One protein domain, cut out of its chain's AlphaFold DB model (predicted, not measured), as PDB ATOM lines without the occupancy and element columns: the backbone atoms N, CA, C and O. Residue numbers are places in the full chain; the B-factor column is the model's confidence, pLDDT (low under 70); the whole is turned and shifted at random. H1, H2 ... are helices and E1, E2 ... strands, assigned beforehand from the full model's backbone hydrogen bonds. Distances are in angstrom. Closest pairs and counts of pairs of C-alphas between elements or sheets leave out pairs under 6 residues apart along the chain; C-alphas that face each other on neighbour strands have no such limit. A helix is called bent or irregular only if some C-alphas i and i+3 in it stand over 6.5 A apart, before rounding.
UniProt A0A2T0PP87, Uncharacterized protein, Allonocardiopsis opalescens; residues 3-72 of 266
ATOM      1  N   GLU A   3       6.701 -26.700  67.755       40.88
ATOM      2  CA  GLU A   3       5.717 -26.020  66.884       40.88
ATOM      3  C   GLU A   3       6.328 -25.352  65.645       40.88
ATOM      4  O   GLU A   3       5.638 -25.147  64.653       40.88
ATOM      5  N   ILE A   4       7.623 -25.028  65.672       47.84
ATOM      6  CA  ILE A   4       8.307 -24.375  64.543       47.84
ATOM      7  C   ILE A   4       8.664 -25.415  63.469       47.84
ATOM      8  O   ILE A   4       8.354 -25.214  62.300       47.84
ATOM      9  N   ALA A   5       9.175 -26.583  63.878       43.53
ATOM     10  CA  ALA A   5       9.498 -27.691  62.971       43.53
ATOM     11  C   ALA A   5       8.262 -28.274  62.254       43.53
ATOM     12  O   ALA A   5       8.349 -28.730  61.118       43.53
ATOM     13  N   THR A   6       7.091 -28.232  62.897       45.84
ATOM     14  CA  THR A   6       5.822 -28.685  62.299       45.84
ATOM     15  C   THR A   6       5.187 -27.649  61.369       45.84
ATOM     16  O   THR A   6       4.357 -28.008  60.532       45.84
ATOM     17  N   ARG A   7       5.573 -26.370  61.481       44.47
ATOM     18  CA  ARG A   7       5.175 -25.307  60.548       44.47
ATOM     19  C   ARG A   7       6.003 -25.376  59.267       44.47
ATOM     20  O   ARG A   7       5.418 -25.454  58.194       44.47
ATOM     21  N   GLU A   8       7.326 -25.508  59.400       51.38
ATOM     22  CA  GLU A   8       8.224 -25.742  58.260       51.38
ATOM     23  C   GLU A   8       7.823 -26.987  57.461       51.38
ATOM     24  O   GLU A   8       7.838 -26.950  56.238       51.38
ATOM     25  N   SER A   9       7.391 -28.074  58.115       47.66
ATOM     26  CA  SER A   9       6.970 -29.292  57.408       47.66
ATOM     27  C   SER A   9       5.603 -29.183  56.719       47.66
ATOM     28  O   SER A   9       5.361 -29.876  55.734       47.66
ATOM     29  N   ARG A  10       4.686 -28.353  57.239       42.94
ATOM     30  CA  ARG A  10       3.347 -28.127  56.652       42.94
ATOM     31  C   ARG A  10       3.402 -27.218  55.424       42.94
ATOM     32  O   ARG A  10       2.624 -27.416  54.493       42.94
ATOM     33  N   ASP A  11       4.360 -26.296  55.390       56.16
ATOM     34  CA  ASP A  11       4.586 -25.402  54.251       56.16
ATOM     35  C   ASP A  11       5.128 -26.124  53.001       56.16
ATOM     36  O   ASP A  11       5.064 -25.565  51.905       56.16
ATOM     37  N   ILE A  12       5.613 -27.367  53.136       63.84
ATOM     38  CA  ILE A  12       6.230 -28.124  52.034       63.84
ATOM     39  C   ILE A  12       5.192 -28.726  51.078       63.84
ATOM     40  O   ILE A  12       5.429 -28.723  49.876       63.84
ATOM     41  N   VAL A  13       4.053 -29.227  51.578       66.19
ATOM     42  CA  VAL A  13       3.050 -29.913  50.731       66.19
ATOM     43  C   VAL A  13       1.764 -29.108  50.573       66.19
ATOM     44  O   VAL A  13       1.280 -28.989  49.457       66.19
ATOM     45  N   ASP A  14       1.232 -28.507  51.644       69.69
ATOM     46  CA  ASP A  14      -0.036 -27.752  51.607       69.69
ATOM     47  C   ASP A  14       0.166 -26.229  51.621       69.69
ATOM     48  O   ASP A  14      -0.793 -25.459  51.528       69.69
ATOM     49  N   GLY A  15       1.422 -25.769  51.666       74.50
ATOM     50  CA  GLY A  15       1.768 -24.346  51.650       74.50
ATOM     51  C   GLY A  15       1.239 -23.597  50.419       74.50
ATOM     52  O   GLY A  15       1.068 -22.378  50.460       74.50
ATOM     53  N   TRP A  16       0.910 -24.314  49.336       78.81
ATOM     54  CA  TRP A  16       0.284 -23.747  48.140       78.81
ATOM     55  C   TRP A  16      -1.083 -23.121  48.426       78.81
ATOM     56  O   TRP A  16      -1.399 -22.103  47.817       78.81
ATOM     57  N   VAL A  17      -1.869 -23.644  49.374       81.06
ATOM     58  CA  VAL A  17      -3.222 -23.132  49.666       81.06
ATOM     59  C   VAL A  17      -3.179 -21.660  50.087       81.06
ATOM     60  O   VAL A  17      -4.048 -20.874  49.709       81.06
ATOM     61  N   HIS A  18      -2.130 -21.262  50.808       82.56
ATOM     62  CA  HIS A  18      -1.958 -19.895  51.288       82.56
ATOM     63  C   HIS A  18      -1.475 -18.924  50.204       82.56
ATOM     64  O   HIS A  18      -1.839 -17.753  50.241       82.56
ATOM     65  N   VAL A  19      -0.703 -19.398  49.221       84.94
ATOM     66  CA  VAL A  19      -0.107 -18.546  48.171       84.94
ATOM     67  C   VAL A  19      -0.824 -18.634  46.824       84.94
ATOM     68  O   VAL A  19      -0.616 -17.784  45.961       84.94
ATOM     69  N   ALA A  20      -1.689 -19.630  46.621       88.19
ATOM     70  CA  ALA A  20      -2.319 -19.904  45.331       88.19
ATOM     71  C   ALA A  20      -3.135 -18.720  44.818       88.19
ATOM     72  O   ALA A  20      -3.062 -18.376  43.640       88.19
ATOM     73  N   THR A  21      -3.879 -18.059  45.704       91.25
ATOM     74  CA  THR A  21      -4.698 -16.906  45.319       91.25
ATOM     75  C   THR A  21      -3.828 -15.732  44.875       91.25
ATOM     76  O   THR A  21      -4.170 -15.051  43.908       91.25
ATOM     77  N   ASP A  22      -2.684 -15.514  45.520       91.88
ATOM     78  CA  ASP A  22      -1.776 -14.427  45.157       91.88
ATOM     79  C   ASP A  22      -0.990 -14.743  43.883       91.88
ATOM     80  O   ASP A  22      -0.837 -13.863  43.039       91.88
ATOM     81  N   ILE A  23      -0.615 -16.006  43.659       90.88
ATOM     82  CA  ILE A  23      -0.044 -16.458  42.381       90.88
ATOM     83  C   ILE A  23      -1.052 -16.273  41.242       90.88
ATOM     84  O   ILE A  23      -0.686 -15.789  40.175       90.88
ATOM     85  N   LEU A  24      -2.332 -16.587  41.459       93.31
ATOM     86  CA  LEU A  24      -3.376 -16.366  40.455       93.31
ATOM     87  C   LEU A  24      -3.587 -14.877  40.151       93.31
ATOM     88  O   LEU A  24      -3.819 -14.522  38.995       93.31
ATOM     89  N   LYS A  25      -3.517 -13.996  41.159       94.06
ATOM     90  CA  LYS A  25      -3.561 -12.538  40.943       94.06
ATOM     91  C   LYS A  25      -2.338 -12.072  40.157       94.06
ATOM     92  O   LYS A  25      -2.510 -11.406  39.143       94.06
ATOM     93  N   LEU A  26      -1.140 -12.478  40.580       92.31
ATOM     94  CA  LEU A  26       0.117 -12.157  39.907       92.31
ATOM     95  C   LEU A  26       0.069 -12.583  38.439       92.31
ATOM     96  O   LEU A  26       0.324 -11.764  37.561       92.31
ATOM     97  N   ALA A  27      -0.328 -13.829  38.173       93.69
ATOM     98  CA  ALA A  27      -0.447 -14.371  36.828       93.69
ATOM     99  C   ALA A  27      -1.402 -13.545  35.959       93.69
ATOM    100  O   ALA A  27      -1.067 -13.246  34.819       93.69
ATOM    101  N   LYS A  28      -2.552 -13.114  36.495       94.19
ATOM    102  CA  LYS A  28      -3.480 -12.219  35.780       94.19
ATOM    103  C   LYS A  28      -2.860 -10.859  35.470       94.19
ATOM    104  O   LYS A  28      -3.101 -10.334  34.393       94.19
ATOM    105  N   THR A  29      -2.073 -10.298  36.384       93.81
ATOM    106  CA  THR A  29      -1.436  -8.988  36.193       93.81
ATOM    107  C   THR A  29      -0.323  -9.029  35.148       93.81
ATOM    108  O   THR A  29      -0.178  -8.085  34.379       93.81
ATOM    109  N   ILE A  30       0.467 -10.107  35.107       93.50
ATOM    110  CA  ILE A  30       1.638 -10.190  34.222       93.50
ATOM    111  C   ILE A  30       1.363 -10.892  32.888       93.50
ATOM    112  O   ILE A  30       2.207 -10.802  31.997       93.50
ATOM    113  N   ALA A  31       0.215 -11.567  32.728       93.38
ATOM    114  CA  ALA A  31      -0.102 -12.395  31.558       93.38
ATOM    115  C   ALA A  31       0.037 -11.670  30.213       93.38
ATOM    116  O   ALA A  31       0.404 -12.312  29.232       93.38
ATOM    117  N   ASP A  32      -0.222 -10.363  30.159       91.88
ATOM    118  CA  ASP A  32      -0.176  -9.577  28.917       91.88
ATOM    119  C   ASP A  32       1.186  -8.911  28.664       91.88
ATOM    120  O   ASP A  32       1.412  -8.285  27.627       91.88
ATOM    121  N   THR A  33       2.123  -9.041  29.604       91.94
ATOM    122  CA  THR A  33       3.437  -8.401  29.500       91.94
ATOM    123  C   THR A  33       4.329  -9.088  28.465       91.94
ATOM    124  O   THR A  33       4.196 -10.276  28.158       91.94
ATOM    125  N   GLN A  34       5.310  -8.345  27.945       88.62
ATOM    126  CA  GLN A  34       6.293  -8.897  27.005       88.62
ATOM    127  C   GLN A  34       7.277  -9.877  27.660       88.62
ATOM    128  O   GLN A  34       7.882 -10.679  26.954       88.62
ATOM    129  N   PHE A  35       7.399  -9.846  28.991       86.00
ATOM    130  CA  PHE A  35       8.217 -10.791  29.752       86.00
ATOM    131  C   PHE A  35       7.641 -12.210  29.761       86.00
ATOM    132  O   PHE A  35       8.396 -13.169  29.901       86.00
ATOM    133  N   VAL A  36       6.322 -12.360  29.602       91.00
ATOM    134  CA  VAL A  36       5.694 -13.678  29.469       91.00
ATOM    135  C   VAL A  36       5.949 -14.210  28.053       91.00
ATOM    136  O   VAL A  36       5.719 -13.469  27.083       91.00
ATOM    137  N   PRO A  37       6.398 -15.474  27.895       89.25
ATOM    138  CA  PRO A  37       6.587 -16.087  26.585       89.25
ATOM    139  C   PRO A  37       5.329 -16.001  25.725       89.25
ATOM    140  O   PRO A  37       4.209 -16.107  26.228       89.25
ATOM    141  N   LYS A  38       5.508 -15.857  24.409       89.56
ATOM    142  CA  LYS A  38       4.401 -15.672  23.455       89.56
ATOM    143  C   LYS A  38       3.327 -16.759  23.581       89.56
ATOM    144  O   LYS A  38       2.150 -16.457  23.467       89.56
ATOM    145  N   GLN A  39       3.740 -17.988  23.871       87.06
ATOM    146  CA  GLN A  39       2.892 -19.171  24.005       87.06
ATOM    147  C   GLN A  39       2.006 -19.157  25.263       87.06
ATOM    148  O   GLN A  39       1.007 -19.865  25.314       87.06
ATOM    149  N   LEU A  40       2.371 -18.376  26.284       88.50
ATOM    150  CA  LEU A  40       1.631 -18.257  27.547       88.50
ATOM    151  C   LEU A  40       0.899 -16.911  27.669       88.50
ATOM    152  O   LEU A  40       0.092 -16.719  28.581       88.50
ATOM    153  N   ARG A  41       1.187 -15.964  26.770       90.50
ATOM    154  CA  ARG A  41       0.676 -14.594  26.830       90.50
ATOM    155  C   ARG A  41      -0.839 -14.554  26.653       90.50
ATOM    156  O   ARG A  41      -1.395 -15.284  25.840       90.50
ATOM    157  N   GLY A  42      -1.510 -13.720  27.444       90.19
ATOM    158  CA  GLY A  42      -2.974 -13.644  27.480       90.19
ATOM    159  C   GLY A  42      -3.658 -14.860  28.124       90.19
ATOM    160  O   GLY A  42      -4.879 -14.873  28.274       90.19
ATOM    161  N   ASN A  43      -2.900 -15.874  28.559       91.88
ATOM    162  CA  ASN A  43      -3.420 -17.068  29.220       91.88
ATOM    163  C   ASN A  43      -2.973 -17.115  30.689       91.88
ATOM    164  O   ASN A  43      -2.062 -17.849  31.075       91.88
ATOM    165  N   ALA A  44      -3.646 -16.332  31.536       93.06
ATOM    166  CA  ALA A  44      -3.344 -16.269  32.966       93.06
ATOM    167  C   ALA A  44      -3.366 -17.643  33.684       93.06
ATOM    168  O   ALA A  44      -2.484 -17.876  34.511       93.06
ATOM    169  N   PRO A  45      -4.294 -18.580  33.389       91.88
ATOM    170  CA  PRO A  45      -4.230 -19.937  33.940       91.88
ATOM    171  C   PRO A  45      -2.946 -20.698  33.582       91.88
ATOM    172  O   PRO A  45      -2.368 -21.346  34.452       91.88
ATOM    173  N   ALA A  46      -2.472 -20.603  32.335       90.88
ATOM    174  CA  ALA A  46      -1.238 -21.265  31.908       90.88
ATOM    175  C   ALA A  46       0.011 -20.632  32.549       90.88
ATOM    176  O   ALA A  46       0.904 -21.347  32.998       90.88
ATOM    177  N   VAL A  47       0.034 -19.300  32.674       93.19
ATOM    178  CA  VAL A  47       1.071 -18.560  33.418       93.19
ATOM    179  C   VAL A  47       1.113 -19.012  34.879       93.19
ATOM    180  O   VAL A  47       2.183 -19.325  35.398       93.19
ATOM    181  N   ALA A  48      -0.045 -19.110  35.538       92.88
ATOM    182  CA  ALA A  48      -0.126 -19.594  36.913       92.88
ATOM    183  C   ALA A  48       0.378 -21.041  37.037       92.88
ATOM    184  O   ALA A  48       1.154 -21.331  37.942       92.88
ATOM    185  N   ALA A  49      -0.004 -21.929  36.112       91.19
ATOM    186  CA  ALA A  49       0.453 -23.319  36.096       91.19
ATOM    187  C   ALA A  49       1.982 -23.436  35.978       91.19
ATOM    188  O   ALA A  49       2.589 -24.212  36.715       91.19
ATOM    189  N   ALA A  50       2.614 -22.631  35.118       92.31
ATOM    190  CA  ALA A  50       4.072 -22.584  35.005       92.31
ATOM    191  C   ALA A  50       4.730 -22.099  36.309       92.31
ATOM    192  O   ALA A  50       5.715 -22.682  36.763       92.31
ATOM    193  N   ILE A  51       4.164 -21.073  36.954       92.81
ATOM    194  CA  ILE A  51       4.660 -20.564  38.242       92.81
ATOM    195  C   ILE A  51       4.518 -21.622  39.342       92.81
ATOM    196  O   ILE A  51       5.456 -21.803  40.118       92.81
ATOM    197  N   PHE A  52       3.393 -22.342  39.393       91.12
ATOM    198  CA  PHE A  52       3.197 -23.444  40.335       91.12
ATOM    199  C   PHE A  52       4.228 -24.550  40.115       91.12
ATOM    200  O   PHE A  52       4.941 -24.892  41.051       91.12
ATOM    201  N   ALA A  53       4.394 -25.025  38.878       90.25
ATOM    202  CA  ALA A  53       5.399 -26.035  38.550       90.25
ATOM    203  C   ALA A  53       6.822 -25.587  38.927       90.25
ATOM    204  O   ALA A  53       7.621 -26.378  39.423       90.25
ATOM    205  N   GLY A  54       7.139 -24.303  38.746       90.81
ATOM    206  CA  GLY A  54       8.424 -23.756  39.162       90.81
ATOM    207  C   GLY A  54       8.611 -23.688  40.666       90.81
ATOM    208  O   GLY A  54       9.690 -24.004  41.162       90.81
ATOM    209  N   ARG A  55       7.552 -23.363  41.408       89.69
ATOM    210  CA  ARG A  55       7.583 -23.393  42.867       89.69
ATOM    211  C   ARG A  55       7.894 -24.797  43.391       89.69
ATOM    212  O   ARG A  55       8.711 -24.897  44.301       89.69
ATOM    213  N   GLU A  56       7.325 -25.845  42.792       87.81
ATOM    214  CA  GLU A  56       7.588 -27.244  43.180       87.81
ATOM    215  C   GLU A  56       9.068 -27.625  43.041       87.81
ATOM    216  O   GLU A  56       9.628 -28.320  43.886       87.81
ATOM    217  N   VAL A  57       9.745 -27.123  42.005       89.00
ATOM    218  CA  VAL A  57      11.184 -27.370  41.801       89.00
ATOM    219  C   VAL A  57      12.079 -26.342  42.505       89.00
ATOM    220  O   VAL A  57      13.309 -26.427  42.426       89.00
ATOM    221  N   GLY A  58      11.483 -25.383  43.220       88.62
ATOM    222  CA  GLY A  58      12.178 -24.368  44.005       88.62
ATOM    223  C   GLY A  58      12.724 -23.191  43.192       88.62
ATOM    224  O   GLY A  58      13.761 -22.641  43.560       88.62
ATOM    225  N   VAL A  59      12.065 -22.801  42.097       92.12
ATOM    226  CA  VAL A  59      12.409 -21.593  41.328       92.12
ATOM    227  C   VAL A  59      11.343 -20.507  41.391       92.12
ATOM    228  O   VAL A  59      10.149 -20.761  41.554       92.12
ATOM    229  N   GLY A  60      11.809 -19.260  41.294       91.75
ATOM    230  CA  GLY A  60      10.959 -18.078  41.364       91.75
ATOM    231  C   GLY A  60      10.110 -17.876  40.102       91.75
ATOM    232  O   GLY A  60      10.498 -18.337  39.029       91.75
ATOM    233  N   PRO A  61       8.999 -17.119  40.192       92.00
ATOM    234  CA  PRO A  61       8.004 -16.997  39.122       92.00
ATOM    235  C   PRO A  61       8.572 -16.609  37.753       92.00
ATOM    236  O   PRO A  61       8.173 -17.174  36.739       92.00
ATOM    237  N   MET A  62       9.521 -15.668  37.715       92.25
ATOM    238  CA  MET A  62      10.101 -15.188  36.456       92.25
ATOM    239  C   MET A  62      10.970 -16.253  35.781       92.25
ATOM    240  O   MET A  62      10.854 -16.463  34.577       92.25
ATOM    241  N   THR A  63      11.781 -16.976  36.557       93.69
ATOM    242  CA  THR A  63      12.575 -18.108  36.063       93.69
ATOM    243  C   THR A  63      11.670 -19.245  35.594       93.69
ATOM    244  O   THR A  63      11.926 -19.833  34.547       93.69
ATOM    245  N   SER A  64      10.577 -19.521  36.317       93.81
ATOM    246  CA  SER A  64       9.581 -20.520  35.914       93.81
ATOM    247  C   SER A  64       9.013 -20.214  34.535       93.81
ATOM    248  O   SER A  64       8.962 -21.089  33.681       93.81
ATOM    249  N   LEU A  65       8.623 -18.960  34.291       92.88
ATOM    250  CA  LEU A  65       8.045 -18.558  33.011       92.88
ATOM    251  C   LEU A  65       9.037 -18.659  31.853       92.88
ATOM    252  O   LEU A  65       8.625 -18.945  30.738       92.88
ATOM    253  N   GLN A  66      10.324 -18.429  32.103       91.81
ATOM    254  CA  GLN A  66      11.351 -18.510  31.066       91.81
ATOM    255  C   GLN A  66      11.748 -19.949  30.730       91.81
ATOM    256  O   GLN A  66      12.047 -20.232  29.575       91.81
ATOM    257  N   HIS A  67      11.759 -20.836  31.725       93.81
ATOM    258  CA  HIS A  67      12.409 -22.139  31.599       93.81
ATOM    259  C   HIS A  67      11.487 -23.344  31.782       93.81
ATOM    260  O   HIS A  67      11.958 -24.465  31.601       93.81
ATOM    261  N   ILE A  68      10.221 -23.171  32.169       93.00
ATOM    262  CA  ILE A  68       9.260 -24.272  32.309       93.00
ATOM    263  C   ILE A  68       8.253 -24.205  31.174       93.00
ATOM    264  O   ILE A  68       7.563 -23.206  30.977       93.00
ATOM    265  N   HIS A  69       8.145 -25.314  30.450       90.88
ATOM    266  CA  HIS A  69       7.317 -25.433  29.262       90.88
ATOM    267  C   HIS A  69       6.377 -26.625  29.400       90.88
ATOM    268  O   HIS A  69       6.776 -27.698  29.853       90.88
ATOM    269  N   VAL A  70       5.130 -26.457  28.969       88.00
ATOM    270  CA  VAL A  70       4.162 -27.553  28.867       88.00
ATOM    271  C   VAL A  70       4.030 -27.923  27.398       88.00
ATOM    272  O   VAL A  70       3.568 -27.110  26.599       88.00
ATOM    273  N   ILE A  71       4.447 -29.135  27.044       87.94
ATOM    274  CA  ILE A  71       4.401 -29.660  25.673       87.94
ATOM    275  C   ILE A  71       3.558 -30.933  25.724       87.94
ATOM    276  O   ILE A  71       3.798 -31.798  26.564       87.94
ATOM    277  N   ASP A  72       2.503 -31.005  24.912       84.75
ATOM    278  CA  ASP A  72       1.551 -32.130  24.892       84.75
ATOM    279  C   ASP A  72       0.999 -32.520  26.278       84.75
ATOM    280  O   ASP A  72       0.846 -33.691  26.627       84.75
TER     281      ASP A  72
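AT A GLANCE: This is residues 3 to 72 of the 266 residues of an uncharacterized protein of Allonocardiopsis opalescens (UniProt A0A2T0PP87). Three helices form a small packed body, H3 in the middle with H2 on one side and H4 on another, while H1 is set off from them as a short arm at one end of the long axis. The long link from H2 to H3 loops round at the other end, and the short strand E1 follows directly on H4. The printed part has 70 residues, in the order H1, H2, H3, H4, E1, and is mostly helix. It is only just compact, close to loose, with a radius of gyration of the C-alphas of 13.3 A and spans of 44 by 22 by 20 A.

HOW THE PARTS SIT: H2, residues 16 to 30, touches H3, residues 44 to 56, at a steep tilt of 46 degrees, opposite ways; their closest C-alphas, of Lys 28 and Ala 44, are 4.9 A apart. H3 touches H4, residues 61 to 67, about perpendicular at 89 degrees; the closest C-alphas, of Gly 54 and Ser 64, are 4.7 A apart. H2 and H4 are apart. E1, residues 68 to 71, pairs with no named strand; its closest C-alpha to H3 is that of Ile 68, 6.1 A from that of Ala 50. H1, residues 3 to 10, is apart from H2, H3, H4 and E1. In H1, H3 and H4 every O i to N i+4 pair is within hydrogen-bond range; in H2 it is 9 of 11.

IN THESE COORDINATES: H2 is 19.5 A long and irregular, with C-alphas 18 and 21 standing 7.2 A apart; its first C-alpha, that of Trp 16, is at (0.284, -23.747, 48.140). H3 is 18.6 A long, H1 10.7 A, H4 10.1 A and E1 9.8 A. C-alpha 3, in H1, is at (5.717, -26.020, 66.884), and C-alpha 71, in E1, at (4.401, -29.660, 25.673).

THE WHOLE: The two C-alphas farthest apart, of Glu 3 and Lys 38, are 44.7 A apart. The printed part has no cut. The link from H2 to H3, residues 31 to 43, is long; the other links are tight. The mean pLDDT of the printed part is 83.6, and residues 3 to 14 are under 70.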